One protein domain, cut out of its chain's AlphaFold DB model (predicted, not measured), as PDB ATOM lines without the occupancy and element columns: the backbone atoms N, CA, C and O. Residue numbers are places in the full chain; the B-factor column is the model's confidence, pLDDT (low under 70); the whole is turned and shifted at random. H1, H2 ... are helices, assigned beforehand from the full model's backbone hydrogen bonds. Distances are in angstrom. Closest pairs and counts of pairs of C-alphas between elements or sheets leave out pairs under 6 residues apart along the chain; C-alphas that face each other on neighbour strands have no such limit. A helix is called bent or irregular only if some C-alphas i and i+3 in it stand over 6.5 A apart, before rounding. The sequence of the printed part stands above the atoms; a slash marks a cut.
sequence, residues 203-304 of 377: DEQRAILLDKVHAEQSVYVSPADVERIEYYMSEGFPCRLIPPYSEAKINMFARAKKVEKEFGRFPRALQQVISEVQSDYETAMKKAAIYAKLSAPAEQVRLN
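AT A GLANCE: This is residues 203 to 304 of the 377 residues of the protein "dynein heavy chain 3, axonemal-like" of Diaphorina citri (UniProt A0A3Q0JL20). What shape does the backbone make? It is an open, L-like frame built on one long helix, H5, with the short helices H3 and H4 at its first end, H6 turning off at its last end and H2 meeting it beside residues 283 to 290. H1 sticks out as a second arm, with residues 203 to 223 standing free. What is it made of, and how large is it? The printed part has 102 residues with six named helices, H1 to H6 in chain order, and no named strand, and its class is all helix. It is extended, with a radius of gyration of the C-alphas of 19.7 A, and flat, with spans of 49 by 44 by 21 A.

HOW THE PARTS SIT: What touches the longest helix? H5, residues 267 to 294, touches H2, residues 223 to 236, at a steep tilt of 58 degrees, opposite ways. The closest C-alphas are those of Met 233 and Lys 286, 6.4 A apart, and H2 touches with residues 232 to 233 alone. What is near its first residues? H3, residues 247 to 254, is close to H5 but not clearly touching, with the closest C-alphas, those of Ile 250 and Ile 274, 7.4 A apart. H4, residues 257 to 263, is also close to H5 but not clearly touching, about perpendicular at 73 degrees, with the closest C-alphas, those of Phe 263 and Leu 270, 6.2 A apart. What of the remaining helices? H6, residues 297 to 303, is close to H5 but not clearly touching, with the closest C-alphas, those of Leu 294 and Gln 300, 5.6 A apart. H1, residues 203 to 217, is apart from H2, H3, H4, H5 and H6. How do the backbones run? In H1, H2, H3, H4, H5 and H6 every O i to N i+4 pair is within hydrogen-bond range.

IN THESE COORDINATES: Where does the longest helix run? H5 goes 40.6 A from C-alpha 267 at (35.279, -9.220, -6.145) to C-alpha 294 at (1.347, -29.359, -15.687). Where does the printed part begin? H1 begins with C-alpha 203 at (-10.172, 2.275, -9.817) and is 20.6 A long. How long are the others? H2 is 18.2 A long, H3 10.4 A, H4 10.1 A and H6 10.2 A. H2 is neither bent nor irregular, but only just: C-alphas 233 and 236 are 6.2 A apart.

THE WHOLE: How far does it reach? The two C-alphas farthest apart are those of Arg 265 and Ala 298, 53.1 A. Are there cuts or long links? The printed part has no cut and no long link; H2 to H3, with 10 residues, is a short link and the other links are tight. Where is confidence low? The mean pLDDT of the printed part is 81.3, and residues 236, 239 and 257 to 264 are under 70.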
ATOM      1  N   ASP A 203      -9.901   2.934 -11.098       85.88
ATOM      2  CA  ASP A 203     -10.172   2.275  -9.817       85.88
ATOM      3  C   ASP A 203     -11.148   1.102  -9.977       85.88
ATOM      4  O   ASP A 203     -10.963   0.043  -9.371       85.88
ATOM      5  N   GLU A 204     -12.132   1.241 -10.864       84.31
ATOM      6  CA  GLU A 204     -13.054   0.164 -11.223       84.31
ATOM      7  C   GLU A 204     -12.330  -0.947 -12.006       84.31
ATOM      8  O   GLU A 204     -12.492  -2.135 -11.712       84.31
ATOM      9  N   GLN A 205     -11.429  -0.582 -12.927       81.12
ATOM     10  CA  GLN A 205     -10.575  -1.535 -13.639       81.12
ATOM     11  C   GLN A 205      -9.704  -2.328 -12.658       81.12
ATOM     12  O   GLN A 205      -9.571  -3.551 -12.776       81.12
ATOM     13  N   ARG A 206      -9.112  -1.644 -11.676       85.50
ATOM     14  CA  ARG A 206      -8.310  -2.274 -10.628       85.50
ATOM     15  C   ARG A 206      -9.140  -3.242  -9.787       85.50
ATOM     16  O   ARG A 206      -8.650  -4.336  -9.519       85.50
ATOM     17  N   ALA A 207     -10.358  -2.875  -9.390       88.25
ATOM     18  CA  ALA A 207     -11.242  -3.750  -8.621       88.25
ATOM     19  C   ALA A 207     -11.565  -5.042  -9.392       88.25
ATOM     20  O   ALA A 207     -11.340  -6.132  -8.877       88.25
ATOM     21  N   ILE A 208     -11.947  -4.929 -10.668       86.19
ATOM     22  CA  ILE A 208     -12.230  -6.085 -11.537       86.19
ATOM     23  C   ILE A 208     -11.001  -6.991 -11.690       86.19
ATOM     24  O   ILE A 208     -11.114  -8.218 -11.704       86.19
ATOM     25  N   LEU A 209      -9.813  -6.400 -11.847       84.88
ATOM     26  CA  LEU A 209      -8.569  -7.161 -11.939       84.88
ATOM     27  C   LEU A 209      -8.268  -7.894 -10.632       84.88
ATOM     28  O   LEU A 209      -7.948  -9.080 -10.671       84.88
ATOM     29  N   LEU A 210      -8.402  -7.222  -9.488       88.81
ATOM     30  CA  LEU A 210      -8.207  -7.841  -8.179       88.81
ATOM     31  C   LEU A 210      -9.202  -8.977  -7.943       88.81
ATOM     32  O   LEU A 210      -8.779 -10.045  -7.515       88.81
ATOM     33  N   ASP A 211     -10.474  -8.807  -8.298       89.38
ATOM     34  CA  ASP A 211     -11.493  -9.854  -8.175       89.38
ATOM     35  C   ASP A 211     -11.148 -11.089  -9.013       89.38
ATOM     36  O   ASP A 211     -11.269 -12.220  -8.537       89.38
ATOM     37  N   LYS A 212     -10.644 -10.894 -10.239       85.69
ATOM     38  CA  LYS A 212     -10.146 -11.995 -11.078       85.69
ATOM     39  C   LYS A 212      -8.955 -12.696 -10.436       85.69
ATOM     40  O   LYS A 212      -8.931 -13.923 -10.396       85.69
ATOM     41  N   VAL A 213      -7.997 -11.942  -9.892       87.19
ATOM     42  CA  VAL A 213      -6.862 -12.541  -9.181       87.19
ATOM     43  C   VAL A 213      -7.340 -13.298  -7.945       87.19
ATOM     44  O   VAL A 213      -6.914 -14.426  -7.734       87.19
ATOM     45  N   HIS A 214      -8.254 -12.746  -7.152       87.44
ATOM     46  CA  HIS A 214      -8.815 -13.428  -5.988       87.44
ATOM     47  C   HIS A 214      -9.561 -14.706  -6.379       87.44
ATOM     48  O   HIS A 214      -9.381 -15.735  -5.731       87.44
ATOM     49  N   ALA A 215     -10.335 -14.693  -7.464       85.19
ATOM     50  CA  ALA A 215     -10.972 -15.889  -8.006       85.19
ATOM     51  C   ALA A 215      -9.942 -16.950  -8.438       85.19
ATOM     52  O   ALA A 215     -10.095 -18.124  -8.113       85.19
ATOM     53  N   GLU A 216      -8.860 -16.553  -9.112       81.56
ATOM     54  CA  GLU A 216      -7.789 -17.473  -9.520       81.56
ATOM     55  C   GLU A 216      -6.958 -18.006  -8.344       81.56
ATOM     56  O   GLU A 216      -6.506 -19.150  -8.385       81.56
ATOM     57  N   GLN A 217      -6.758 -17.196  -7.302       81.69
ATOM     58  CA  GLN A 217      -5.945 -17.521  -6.124       81.69
ATOM     59  C   GLN A 217      -6.736 -18.248  -5.028       81.69
ATOM     60  O   GLN A 217      -6.151 -18.943  -4.206       81.69
ATOM     61  N   SER A 218      -8.065 -18.123  -5.017       78.69
ATOM     62  CA  SER A 218      -8.948 -18.844  -4.087       78.69
ATOM     63  C   SER A 218      -9.126 -20.322  -4.439       78.69
ATOM     64  O   SER A 218      -9.730 -21.069  -3.666       78.69
ATOM     65  N   VAL A 219      -8.594 -20.768  -5.583       81.56
ATOM     66  CA  VAL A 219      -8.578 -22.184  -5.952       81.56
ATOM     67  C   VAL A 219      -7.787 -22.952  -4.899       81.56
ATOM     68  O   VAL A 219      -6.604 -22.693  -4.684       81.56
ATOM     69  N   TYR A 220      -8.448 -23.905  -4.241       79.62
ATOM     70  CA  TYR A 220      -7.815 -24.732  -3.222       79.62
ATOM     71  C   TYR A 220      -6.625 -25.489  -3.818       79.62
ATOM     72  O   TYR A 220      -6.770 -26.226  -4.794       79.62
ATOM     73  N   VAL A 221      -5.456 -25.312  -3.207       81.38
ATOM     74  CA  VAL A 221      -4.245 -26.063  -3.533       81.38
ATOM     75  C   VAL A 221      -4.038 -27.099  -2.438       81.38
ATOM     76  O   VAL A 221      -3.908 -26.753  -1.263       81.38
ATOM     77  N   SER A 222      -4.020 -28.375  -2.822       87.38
ATOM     78  CA  SER A 222      -3.750 -29.465  -1.887       87.38
ATOM     79  C   SER A 222      -2.310 -29.369  -1.358       87.38
ATOM     80  O   SER A 222      -1.380 -29.299  -2.166       87.38
ATOM     81  N   PRO A 223      -2.076 -29.425  -0.033       85.00
ATOM     82  CA  PRO A 223      -0.723 -29.365   0.527       85.00
ATOM     83  C   PRO A 223       0.152 -30.538   0.058       85.00
ATOM     84  O   PRO A 223       1.335 -30.356  -0.209       85.00
ATOM     85  N   ALA A 224      -0.444 -31.714  -0.167       85.56
ATOM     86  CA  ALA A 224       0.264 -32.875  -0.705       85.56
ATOM     87  C   ALA A 224       0.729 -32.671  -2.161       85.56
ATOM     88  O   ALA A 224       1.745 -33.228  -2.572       85.56
ATOM     89  N   ASP A 225      -0.004 -31.878  -2.952       85.31
ATOM     90  CA  ASP A 225       0.409 -31.545  -4.318       85.31
ATOM     91  C   ASP A 225       1.580 -30.549  -4.296       85.31
ATOM     92  O   ASP A 225       2.487 -30.658  -5.120       85.31
ATOM     93  N   VAL A 226       1.618 -29.632  -3.321       85.62
ATOM     94  CA  VAL A 226       2.749 -28.707  -3.122       85.62
ATOM     95  C   VAL A 226       4.024 -29.470  -2.770       85.62
ATOM     96  O   VAL A 226       5.045 -29.243  -3.412       85.62
ATOM     97  N   GLU A 227       3.952 -30.424  -1.839       86.94
ATOM     98  CA  GLU A 227       5.092 -31.273  -1.460       86.94
ATOM     99  C   GLU A 227       5.625 -32.088  -2.650       86.94
ATOM    100  O   GLU A 227       6.834 -32.234  -2.832       86.94
ATOM    101  N   ARG A 228       4.737 -32.583  -3.524       85.56
ATOM    102  CA  ARG A 228       5.150 -33.270  -4.761       85.56
ATOM    103  C   ARG A 228       5.848 -32.327  -5.729       85.56
ATOM    104  O   ARG A 228       6.854 -32.708  -6.322       85.56
ATOM    105  N   ILE A 229       5.325 -31.117  -5.918       85.50
ATOM    106  CA  ILE A 229       5.967 -30.116  -6.776       85.50
ATOM    107  C   ILE A 229       7.343 -29.750  -6.199       85.50
ATOM    108  O   ILE A 229       8.304 -29.653  -6.958       85.50
ATOM    109  N   GLU A 230       7.465 -29.610  -4.878       86.38
ATOM    110  CA  GLU A 230       8.733 -29.354  -4.189       86.38
ATOM    111  C   GLU A 230       9.739 -30.497  -4.387       86.38
ATOM    112  O   GLU A 230      10.886 -30.239  -4.747       86.38
ATOM    113  N   TYR A 231       9.293 -31.754  -4.301       88.31
ATOM    114  CA  TYR A 231      10.110 -32.921  -4.648       88.31
ATOM    115  C   TYR A 231      10.617 -32.878  -6.098       88.31
ATOM    116  O   TYR A 231      11.784 -33.166  -6.371       88.31
ATOM    117  N   TYR A 232       9.771 -32.487  -7.058       84.88
ATOM    118  CA  TYR A 232      10.220 -32.331  -8.444       84.88
ATOM    119  C   TYR A 232      11.195 -31.157  -8.617       84.88
ATOM    120  O   TYR A 232      12.074 -31.234  -9.475       84.88
ATOM    121  N   MET A 233      11.086 -30.100  -7.810       83.38
ATOM    122  CA  MET A 233      12.027 -28.977  -7.830       83.38
ATOM    123  C   MET A 233      13.411 -29.355  -7.272       83.38
ATOM    124  O   MET A 233      14.422 -28.923  -7.838       83.38
ATOM    125  N   SER A 234      13.471 -30.170  -6.213       83.06
ATOM    126  CA  SER A 234      14.723 -30.596  -5.573       83.06
ATOM    127  C   SER A 234      15.381 -31.798  -6.262       83.06
ATOM    128  O   SER A 234      16.514 -31.687  -6.727       83.06
ATOM    129  N   GLU A 235      14.666 -32.919  -6.387       78.19
ATOM    130  CA  GLU A 235      15.214 -34.229  -6.785       78.19
ATOM    131  C   GLU A 235      14.847 -34.630  -8.225       78.19
ATOM    132  O   GLU A 235      15.578 -35.361  -8.894       78.19
ATOM    133  N   GLY A 236      13.703 -34.159  -8.735       69.44
ATOM    134  CA  GLY A 236      13.132 -34.645  -9.999       69.44
ATOM    135  C   GLY A 236      13.837 -34.181 -11.280       69.44
ATOM    136  O   GLY A 236      13.724 -34.845 -12.311       69.44
ATOM    137  N   PHE A 237      14.564 -33.061 -11.234       73.19
ATOM    138  CA  PHE A 237      15.250 -32.481 -12.392       73.19
ATOM    139  C   PHE A 237      16.760 -32.365 -12.146       73.19
ATOM    140  O   PHE A 237      17.197 -31.408 -11.496       73.19
ATOM    141  N   PRO A 238      17.587 -33.277 -12.696       74.00
ATOM    142  CA  PRO A 238      19.033 -33.123 -12.617       74.00
ATOM    143  C   PRO A 238      19.459 -31.854 -13.363       74.00
ATOM    144  O   PRO A 238      19.095 -31.664 -14.526       74.00
ATOM    145  N   CYS A 239      20.283 -31.012 -12.728       68.31
ATOM    146  CA  CYS A 239      20.733 -29.727 -13.292       68.31
ATOM    147  C   CYS A 239      21.403 -29.867 -14.671       68.31
ATOM    148  O   CYS A 239      21.384 -28.937 -15.464       68.31
ATOM    149  N   ARG A 240      21.911 -31.061 -15.011       74.94
ATOM    150  CA  ARG A 240      22.497 -31.378 -16.326       74.94
ATOM    151  C   ARG A 240      21.524 -31.256 -17.506       74.94
ATOM    152  O   ARG A 240      21.983 -31.140 -18.635       74.94
ATOM    153  N   LEU A 241      20.213 -31.346 -17.271       76.75
ATOM    154  CA  LEU A 241      19.194 -31.206 -18.322       76.75
ATOM    155  C   LEU A 241      18.846 -29.743 -18.619       76.75
ATOM    156  O   LEU A 241      18.172 -29.467 -19.611       76.75
ATOM    157  N   ILE A 242      19.271 -28.818 -17.759       80.25
ATOM    158  CA  ILE A 242      19.012 -27.391 -17.913       80.25
ATOM    159  C   ILE A 242      20.193 -26.802 -18.686       80.25
ATOM    160  O   ILE A 242      21.342 -27.051 -18.314       80.25
ATOM    161  N   PRO A 243      19.947 -26.036 -19.761       82.88
ATOM    162  CA  PRO A 243      21.012 -25.307 -20.432       82.88
ATOM    163  C   PRO A 243      21.740 -24.416 -19.417       82.88
ATOM    164  O   PRO A 243      21.065 -23.699 -18.680       82.88
ATOM    165  N   PRO A 244      23.080 -24.440 -19.340       81.19
ATOM    166  CA  PRO A 244      23.792 -23.555 -18.432       81.19
ATOM    167  C   PRO A 244      23.513 -22.095 -18.797       81.19
ATOM    168  O   PRO A 244      23.308 -21.755 -19.968       81.19
ATOM    169  N   TYR A 245      23.519 -21.218 -17.793       81.56
ATOM    170  CA  TYR A 245      23.360 -19.788 -18.033       81.56
ATOM    171  C   TYR A 245      24.461 -19.279 -18.976       81.56
ATOM    172  O   TYR A 245      25.624 -19.664 -18.860       81.56
ATOM    173  N   SER A 246      24.099 -18.392 -19.908       85.12
ATOM    174  CA  SER A 246      25.024 -17.884 -20.924       85.12
ATOM    175  C   SER A 246      26.231 -17.183 -20.293       85.12
ATOM    176  O   SER A 246      26.122 -16.079 -19.752       85.12
ATOM    177  N   GLU A 247      27.409 -17.789 -20.437       78.81
ATOM    178  CA  GLU A 247      28.681 -17.211 -19.986       78.81
ATOM    179  C   GLU A 247      28.967 -15.860 -20.657       78.81
ATOM    180  O   GLU A 247      29.566 -14.968 -20.055       78.81
ATOM    181  N   ALA A 248      28.478 -15.660 -21.886       78.81
ATOM    182  CA  ALA A 248      28.597 -14.392 -22.596       78.81
ATOM    183  C   ALA A 248      27.863 -13.255 -21.869       78.81
ATOM    184  O   ALA A 248      28.413 -12.161 -21.740       78.81
ATOM    185  N   LYS A 249      26.663 -13.516 -21.328       78.62
ATOM    186  CA  LYS A 249      25.895 -12.523 -20.559       78.62
ATOM    187  C   LYS A 249      26.558 -12.211 -19.217       78.62
ATOM    188  O   LYS A 249      26.615 -11.045 -18.836       78.62
ATOM    189  N   ILE A 250      27.141 -13.214 -18.553       78.19
ATOM    190  CA  ILE A 250      27.932 -13.018 -17.323       78.19
ATOM    191  C   ILE A 250      29.149 -12.133 -17.609       78.19
ATOM    192  O   ILE A 250      29.393 -11.156 -16.903       78.19
ATOM    193  N   ASN A 251      29.886 -12.428 -18.682       77.38
ATOM    194  CA  ASN A 251      31.064 -11.660 -19.080       77.38
ATOM    195  C   ASN A 251      30.705 -10.235 -19.518       77.38
ATOM    196  O   ASN A 251      31.439  -9.296 -19.213       77.38
ATOM    197  N   MET A 252      29.571 -10.049 -20.198       75.56
ATOM    198  CA  MET A 252      29.048  -8.728 -20.546       75.56
ATOM    199  C   MET A 252      28.682  -7.926 -19.293       75.56
ATOM    200  O   MET A 252      29.060  -6.761 -19.185       75.56
ATOM    201  N   PHE A 253      28.002  -8.549 -18.327       73.75
ATOM    202  CA  PHE A 253      27.656  -7.926 -17.050       73.75
ATOM    203  C   PHE A 253      28.906  -7.542 -16.247       73.75
ATOM    204  O   PHE A 253      29.007  -6.414 -15.769       73.75
ATOM    205  N   ALA A 254      29.899  -8.431 -16.171       70.69
ATOM    206  CA  ALA A 254      31.166  -8.169 -15.488       70.69
ATOM    207  C   ALA A 254      31.970  -7.025 -16.138       70.69
ATOM    208  O   ALA A 254      32.671  -6.294 -15.444       70.69
ATOM    209  N   ARG A 255      31.851  -6.848 -17.461       71.81
ATOM    210  CA  ARG A 255      32.500  -5.770 -18.233       71.81
ATOM    211  C   ARG A 255      31.691  -4.474 -18.286       71.81
ATOM    212  O   ARG A 255      32.157  -3.487 -18.856       71.81
ATOM    213  N   ALA A 256      30.477  -4.448 -17.741       76.62
ATOM    214  CA  ALA A 256      29.683  -3.233 -17.722       76.62
ATOM    215  C   ALA A 256      30.389  -2.182 -16.848       76.62
ATOM    216  O   ALA A 256      30.587  -2.381 -15.651       76.62
ATOM    217  N   LYS A 257      30.718  -1.022 -17.433       63.69
ATOM    218  CA  LYS A 257      31.454   0.089 -16.783       63.69
ATOM    219  C   LYS A 257      30.915   0.492 -15.402       63.69
ATOM    220  O   LYS A 257      31.659   0.974 -14.553       63.69
ATOM    221  N   LYS A 258      29.605   0.332 -15.190       66.75
ATOM    222  CA  LYS A 258      28.914   0.644 -13.928       66.75
ATOM    223  C   LYS A 258      29.195  -0.406 -12.842       66.75
ATOM    224  O   LYS A 258      29.351  -0.047 -11.682       66.75
ATOM    225  N   VAL A 259      29.314  -1.675 -13.232       63.47
ATOM    226  CA  VAL A 259      29.620  -2.813 -12.353       63.47
ATOM    227  C   VAL A 259      31.102  -2.819 -11.987       63.47
ATOM    228  O   VAL A 259      31.433  -2.971 -10.819       63.47
ATOM    229  N   GLU A 260      31.994  -2.549 -12.941       63.84
ATOM    230  CA  GLU A 260      33.442  -2.457 -12.690       63.84
ATOM    231  C   GLU A 260      33.789  -1.368 -11.655       63.84
ATOM    232  O   GLU A 260      34.631  -1.571 -10.780       63.84
ATOM    233  N   LYS A 261      33.084  -0.229 -11.696       67.69
ATOM    234  CA  LYS A 261      33.297   0.899 -10.776       67.69
ATOM    235  C   LYS A 261      32.812   0.627  -9.342       67.69
ATOM    236  O   LYS A 261      33.488   1.035  -8.400       67.69
ATOM    237  N   GLU A 262      31.668  -0.038  -9.178       65.38
ATOM    238  CA  GLU A 262      31.052  -0.323  -7.867       65.38
ATOM    239  C   GLU A 262      31.579  -1.634  -7.248       65.38
ATOM    240  O   GLU A 262      31.960  -1.677  -6.078       65.38
ATOM    241  N   PHE A 263      31.677  -2.702  -8.044       62.47
ATOM    242  CA  PHE A 263      32.066  -4.042  -7.592       62.47
ATOM    243  C   PHE A 263      33.555  -4.355  -7.765       62.47
ATOM    244  O   PHE A 263      34.030  -5.343  -7.202       62.47
ATOM    245  N   GLY A 264      34.332  -3.504  -8.446       64.44
ATOM    246  CA  GLY A 264      35.792  -3.649  -8.532       64.44
ATOM    247  C   GLY A 264      36.493  -3.624  -7.165       64.44
ATOM    248  O   GLY A 264      37.572  -4.191  -7.009       64.44
ATOM    249  N   ARG A 265      35.858  -3.028  -6.142       71.06
ATOM    250  CA  ARG A 265      36.328  -3.051  -4.743       71.06
ATOM    251  C   ARG A 265      35.967  -4.336  -3.988       71.06
ATOM    252  O   ARG A 265      36.599  -4.629  -2.977       71.06
ATOM    253  N   PHE A 266      34.987  -5.106  -4.465       74.69
ATOM    254  CA  PHE A 266      34.449  -6.285  -3.777       74.69
ATOM    255  C   PHE A 266      34.259  -7.470  -4.740       74.69
ATOM    256  O   PHE A 266      33.129  -7.871  -5.030       74.69
ATOM    257  N   PRO A 267      35.354  -8.106  -5.194       76.75
ATOM    258  CA  PRO A 267      35.279  -9.220  -6.145       76.75
ATOM    259  C   PRO A 267      34.513 -10.432  -5.588       76.75
ATOM    260  O   PRO A 267      33.861 -11.151  -6.338       76.75
ATOM    261  N   ARG A 268      34.534 -10.634  -4.262       81.00
ATOM    262  CA  ARG A 268      33.770 -11.703  -3.595       81.00
ATOM    263  C   ARG A 268      32.259 -11.477  -3.662       81.00
ATOM    264  O   ARG A 268      31.529 -12.431  -3.893       81.00
ATOM    265  N   ALA A 269      31.805 -10.234  -3.497       81.19
ATOM    266  CA  ALA A 269      30.386  -9.895  -3.606       81.19
ATOM    267  C   ALA A 269      29.886 -10.101  -5.042       81.19
ATOM    268  O   ALA A 269      28.808 -10.644  -5.247       81.19
ATOM    269  N   LEU A 270      30.705  -9.755  -6.041       79.69
ATOM    270  CA  LEU A 270      30.370 -10.005  -7.443       79.69
ATOM    271  C   LEU A 270      30.255 -11.504  -7.751       79.69
ATOM    272  O   LEU A 270      29.312 -11.918  -8.416       79.69
ATOM    273  N   GLN A 271      31.179 -12.327  -7.242       82.44
ATOM    274  CA  GLN A 271      31.094 -13.784  -7.389       82.44
ATOM    275  C   GLN A 271      29.846 -14.364  -6.713       82.44
ATOM    276  O   GLN A 271      29.211 -15.241  -7.292       82.44
ATOM    277  N   GLN A 272      29.462 -13.849  -5.540       86.88
ATOM    278  CA  GLN A 272      28.227 -14.250  -4.861       86.88
ATOM    279  C   GLN A 272      26.987 -13.908  -5.691       86.88
ATOM    280  O   GLN A 272      26.178 -14.795  -5.943       86.88
ATOM    281  N   VAL A 273      26.885 -12.677  -6.201       84.81
ATOM    282  CA  VAL A 273      25.760 -12.252  -7.051       84.81
ATOM    283  C   VAL A 273      25.684 -13.085  -8.332       84.81
ATOM    284  O   VAL A 273      24.604 -13.493  -8.740       84.81
ATOM    285  N   ILE A 274      26.821 -13.393  -8.964       84.25
ATOM    286  CA  ILE A 274      26.835 -14.255 -10.156       84.25
ATOM    287  C   ILE A 274      26.339 -15.665  -9.810       84.25
ATOM    288  O   ILE A 274      25.530 -16.216 -10.557       84.25
ATOM    289  N   SER A 275      26.780 -16.235  -8.684       86.50
ATOM    290  CA  SER A 275      26.306 -17.554  -8.243       86.50
ATOM    291  C   SER A 275      24.819 -17.557  -7.867       86.50
ATOM    292  O   SER A 275      24.125 -18.531  -8.149       86.50
ATOM    293  N   GLU A 276      24.313 -16.459  -7.300       91.19
ATOM    294  CA  GLU A 276      22.896 -16.269  -6.974       91.19
ATOM    295  C   GLU A 276      22.052 -16.221  -8.251       91.19
ATOM    296  O   GLU A 276      21.126 -17.010  -8.401       91.19
ATOM    297  N   VAL A 277      22.455 -15.416  -9.239       87.88
ATOM    298  CA  VAL A 277      21.782 -15.338 -10.547       87.88
ATOM    299  C   VAL A 277      21.759 -16.693 -11.259       87.88
ATOM    300  O   VAL A 277      20.756 -17.044 -11.883       87.88
ATOM    301  N   GLN A 278      22.843 -17.470 -11.178       86.44
ATOM    302  CA  GLN A 278      22.887 -18.822 -11.744       86.44
ATOM    303  C   GLN A 278      21.910 -19.768 -11.031       86.44
ATOM    304  O   GLN A 278      21.140 -20.459 -11.699       86.44
ATOM    305  N   SER A 279      21.889 -19.757  -9.695       87.38
ATOM    306  CA  SER A 279      20.957 -20.555  -8.884       87.38
ATOM    307  C   SER A 279      19.490 -20.181  -9.139       87.38
ATOM    308  O   SER A 279      18.625 -21.053  -9.287       87.38
ATOM    309  N   ASP A 280      19.199 -18.886  -9.248       88.69
ATOM    310  CA  ASP A 280      17.861 -18.367  -9.533       88.69
ATOM    311  C   ASP A 280      17.398 -18.752 -10.932       88.69
ATOM    312  O   ASP A 280      16.251 -19.163 -11.122       88.69
ATOM    313  N   TYR A 281      18.296 -18.676 -11.915       89.50
ATOM    314  CA  TYR A 281      18.018 -19.116 -13.274       89.50
ATOM    315  C   TYR A 281      17.676 -20.608 -13.322       89.50
ATOM    316  O   TYR A 281      16.662 -20.981 -13.916       89.50
ATOM    317  N   GLU A 282      18.467 -21.465 -12.667       86.38
ATOM    318  CA  GLU A 282      18.185 -22.902 -12.603       86.38
ATOM    319  C   GLU A 282      16.812 -23.174 -11.977       86.38
ATOM    320  O   GLU A 282      16.009 -23.932 -12.527       86.38
ATOM    321  N   THR A 283      16.508 -22.509 -10.863       86.56
ATOM    322  CA  THR A 283      15.233 -22.665 -10.153       86.56
ATOM    323  C   THR A 283      14.051 -22.185 -11.001       86.56
ATOM    324  O   THR A 283      13.035 -22.878 -11.113       86.56
ATOM    325  N   ALA A 284      14.184 -21.034 -11.663       88.50
ATOM    326  CA  ALA A 284      13.160 -20.481 -12.543       88.50
ATOM    327  C   ALA A 284      12.908 -21.375 -13.767       88.50
ATOM    328  O   ALA A 284      11.752 -21.627 -14.116       88.50
ATOM    329  N   MET A 285      13.967 -21.909 -14.380       87.88
ATOM    330  CA  MET A 285      13.860 -22.822 -15.520       87.88
ATOM    331  C   MET A 285      13.192 -24.146 -15.137       87.88
ATOM    332  O   MET A 285      12.300 -24.601 -15.856       87.88
ATOM    333  N   LYS A 286      13.554 -24.740 -13.985       86.69
ATOM    334  CA  LYS A 286      12.874 -25.937 -13.451       86.69
ATOM    335  C   LYS A 286      11.385 -25.677 -13.257       86.69
ATOM    336  O   LYS A 286      10.551 -26.438 -13.745       86.69
ATOM    337  N   LYS A 287      11.047 -24.568 -12.597       86.81
ATOM    338  CA  LYS A 287       9.662 -24.163 -12.331       86.81
ATOM    339  C   LYS A 287       8.863 -23.966 -13.623       86.81
ATOM    340  O   LYS A 287       7.750 -24.477 -13.733       86.81
ATOM    341  N   ALA A 288       9.439 -23.291 -14.618       85.94
ATOM    342  CA  ALA A 288       8.804 -23.084 -15.918       85.94
ATOM    343  C   ALA A 288       8.564 -24.405 -16.667       85.94
ATOM    344  O   ALA A 288       7.473 -24.620 -17.195       85.94
ATOM    345  N   ALA A 289       9.543 -25.315 -16.672       85.50
ATOM    346  CA  ALA A 289       9.408 -26.623 -17.309       85.50
ATOM    347  C   ALA A 289       8.318 -27.481 -16.646       85.50
ATOM    348  O   ALA A 289       7.496 -28.088 -17.340       85.50
ATOM    349  N   ILE A 290       8.273 -27.495 -15.309       85.12
ATOM    350  CA  ILE A 290       7.243 -28.199 -14.537       85.12
ATOM    351  C   ILE A 290       5.860 -27.622 -14.851       85.12
ATOM    352  O   ILE A 290       4.957 -28.380 -15.199       85.12
ATOM    353  N   TYR A 291       5.683 -26.299 -14.809       85.19
ATOM    354  CA  TYR A 291       4.382 -25.690 -15.101       85.19
ATOM    355  C   TYR A 291       3.946 -25.850 -16.555       85.19
ATOM    356  O   TYR A 291       2.768 -26.093 -16.805       85.19
ATOM    357  N   ALA A 292       4.873 -25.814 -17.515       84.06
ATOM    358  CA  ALA A 292       4.557 -26.115 -18.907       84.06
ATOM    359  C   ALA A 292       4.025 -27.550 -19.070       84.06
ATOM    360  O   ALA A 292       3.078 -27.779 -19.822       84.06
ATOM    361  N   LYS A 293       4.588 -28.517 -18.333       82.81
ATOM    362  CA  LYS A 293       4.092 -29.902 -18.318       82.81
ATOM    363  C   LYS A 293       2.760 -30.036 -17.589       82.81
ATOM    364  O   LYS A 293       1.865 -30.698 -18.106       82.81
ATOM    365  N   LEU A 294       2.599 -29.370 -16.448       83.50
ATOM    366  CA  LEU A 294       1.347 -29.359 -15.687       83.50
ATOM    367  C   LEU A 294       0.210 -28.641 -16.423       83.50
ATOM    368  O   LEU A 294      -0.946 -28.871 -16.096       83.50
ATOM    369  N   SER A 295       0.498 -27.832 -17.443       82.12
ATOM    370  CA  SER A 295      -0.535 -27.229 -18.287       82.12
ATOM    371  C   SER A 295      -1.285 -28.258 -19.153       82.12
ATOM    372  O   SER A 295      -2.370 -27.953 -19.648       82.12
ATOM    373  N   ALA A 296      -0.739 -29.470 -19.342       85.75
ATOM    374  CA  ALA A 296      -1.389 -30.558 -20.068       85.75
ATOM    375  C   ALA A 296      -2.176 -31.484 -19.109       85.75
ATOM    376  O   ALA A 296      -1.582 -32.068 -18.199       85.75
ATOM    377  N   PRO A 297      -3.484 -31.724 -19.337       81.88
ATOM    378  CA  PRO A 297      -4.324 -32.487 -18.405       81.88
ATOM    379  C   PRO A 297      -3.914 -33.964 -18.274       81.88
ATOM    380  O   PRO A 297      -4.102 -34.570 -17.223       81.88
ATOM    381  N   ALA A 298      -3.310 -34.555 -19.310       84.56
ATOM    382  CA  ALA A 298      -2.810 -35.931 -19.258       84.56
ATOM    383  C   ALA A 298      -1.619 -36.094 -18.292       84.56
ATOM    384  O   ALA A 298      -1.507 -37.103 -17.595       84.56
ATOM    385  N   GLU A 299      -0.750 -35.085 -18.216       80.19
ATOM    386  CA  GLU A 299       0.429 -35.109 -17.347       80.19
ATOM    387  C   GLU A 299       0.065 -34.845 -15.881       80.19
ATOM    388  O   GLU A 299       0.695 -35.418 -14.996       80.19
ATOM    389  N   GLN A 300      -0.995 -34.072 -15.614       82.44
ATOM    390  CA  GLN A 300      -1.543 -33.881 -14.263       82.44
ATOM    391  C   GLN A 300      -1.985 -35.210 -13.633       82.44
ATOM    392  O   GLN A 300      -1.637 -35.508 -12.490       82.44
ATOM    393  N   VAL A 301      -2.691 -36.046 -14.404       84.44
ATOM    394  CA  VAL A 301      -3.151 -37.368 -13.947       84.44
ATOM    395  C   VAL A 301      -1.970 -38.317 -13.737       84.44
ATOM    396  O   VAL A 301      -1.910 -39.004 -12.720       84.44
ATOM    397  N   ARG A 302      -0.998 -38.331 -14.661       85.88
ATOM    398  CA  ARG A 302       0.195 -39.191 -14.565       85.88
ATOM    399  C   ARG A 302       1.072 -38.849 -13.360       85.88
ATOM    400  O   ARG A 302       1.590 -39.752 -12.711       85.88
ATOM    401  N   LEU A 303       1.260 -37.558 -13.082       81.50
ATOM    402  CA  LEU A 303       2.077 -37.066 -11.969       81.50
ATOM    403  C   LEU A 303       1.304 -36.998 -10.645       81.50
ATOM    404  O   LEU A 303       1.907 -36.710  -9.613       81.50
ATOM    405  N   ASN A 304      -0.003 -37.284 -10.673       83.88
ATOM    406  CA  ASN A 304      -0.914 -37.170  -9.539       83.88
ATOM    407  C   ASN A 304      -0.848 -35.780  -8.879       83.88
ATOM    408  O   ASN A 304      -0.781 -35.663  -7.659       83.88
TER     409      ASN A 304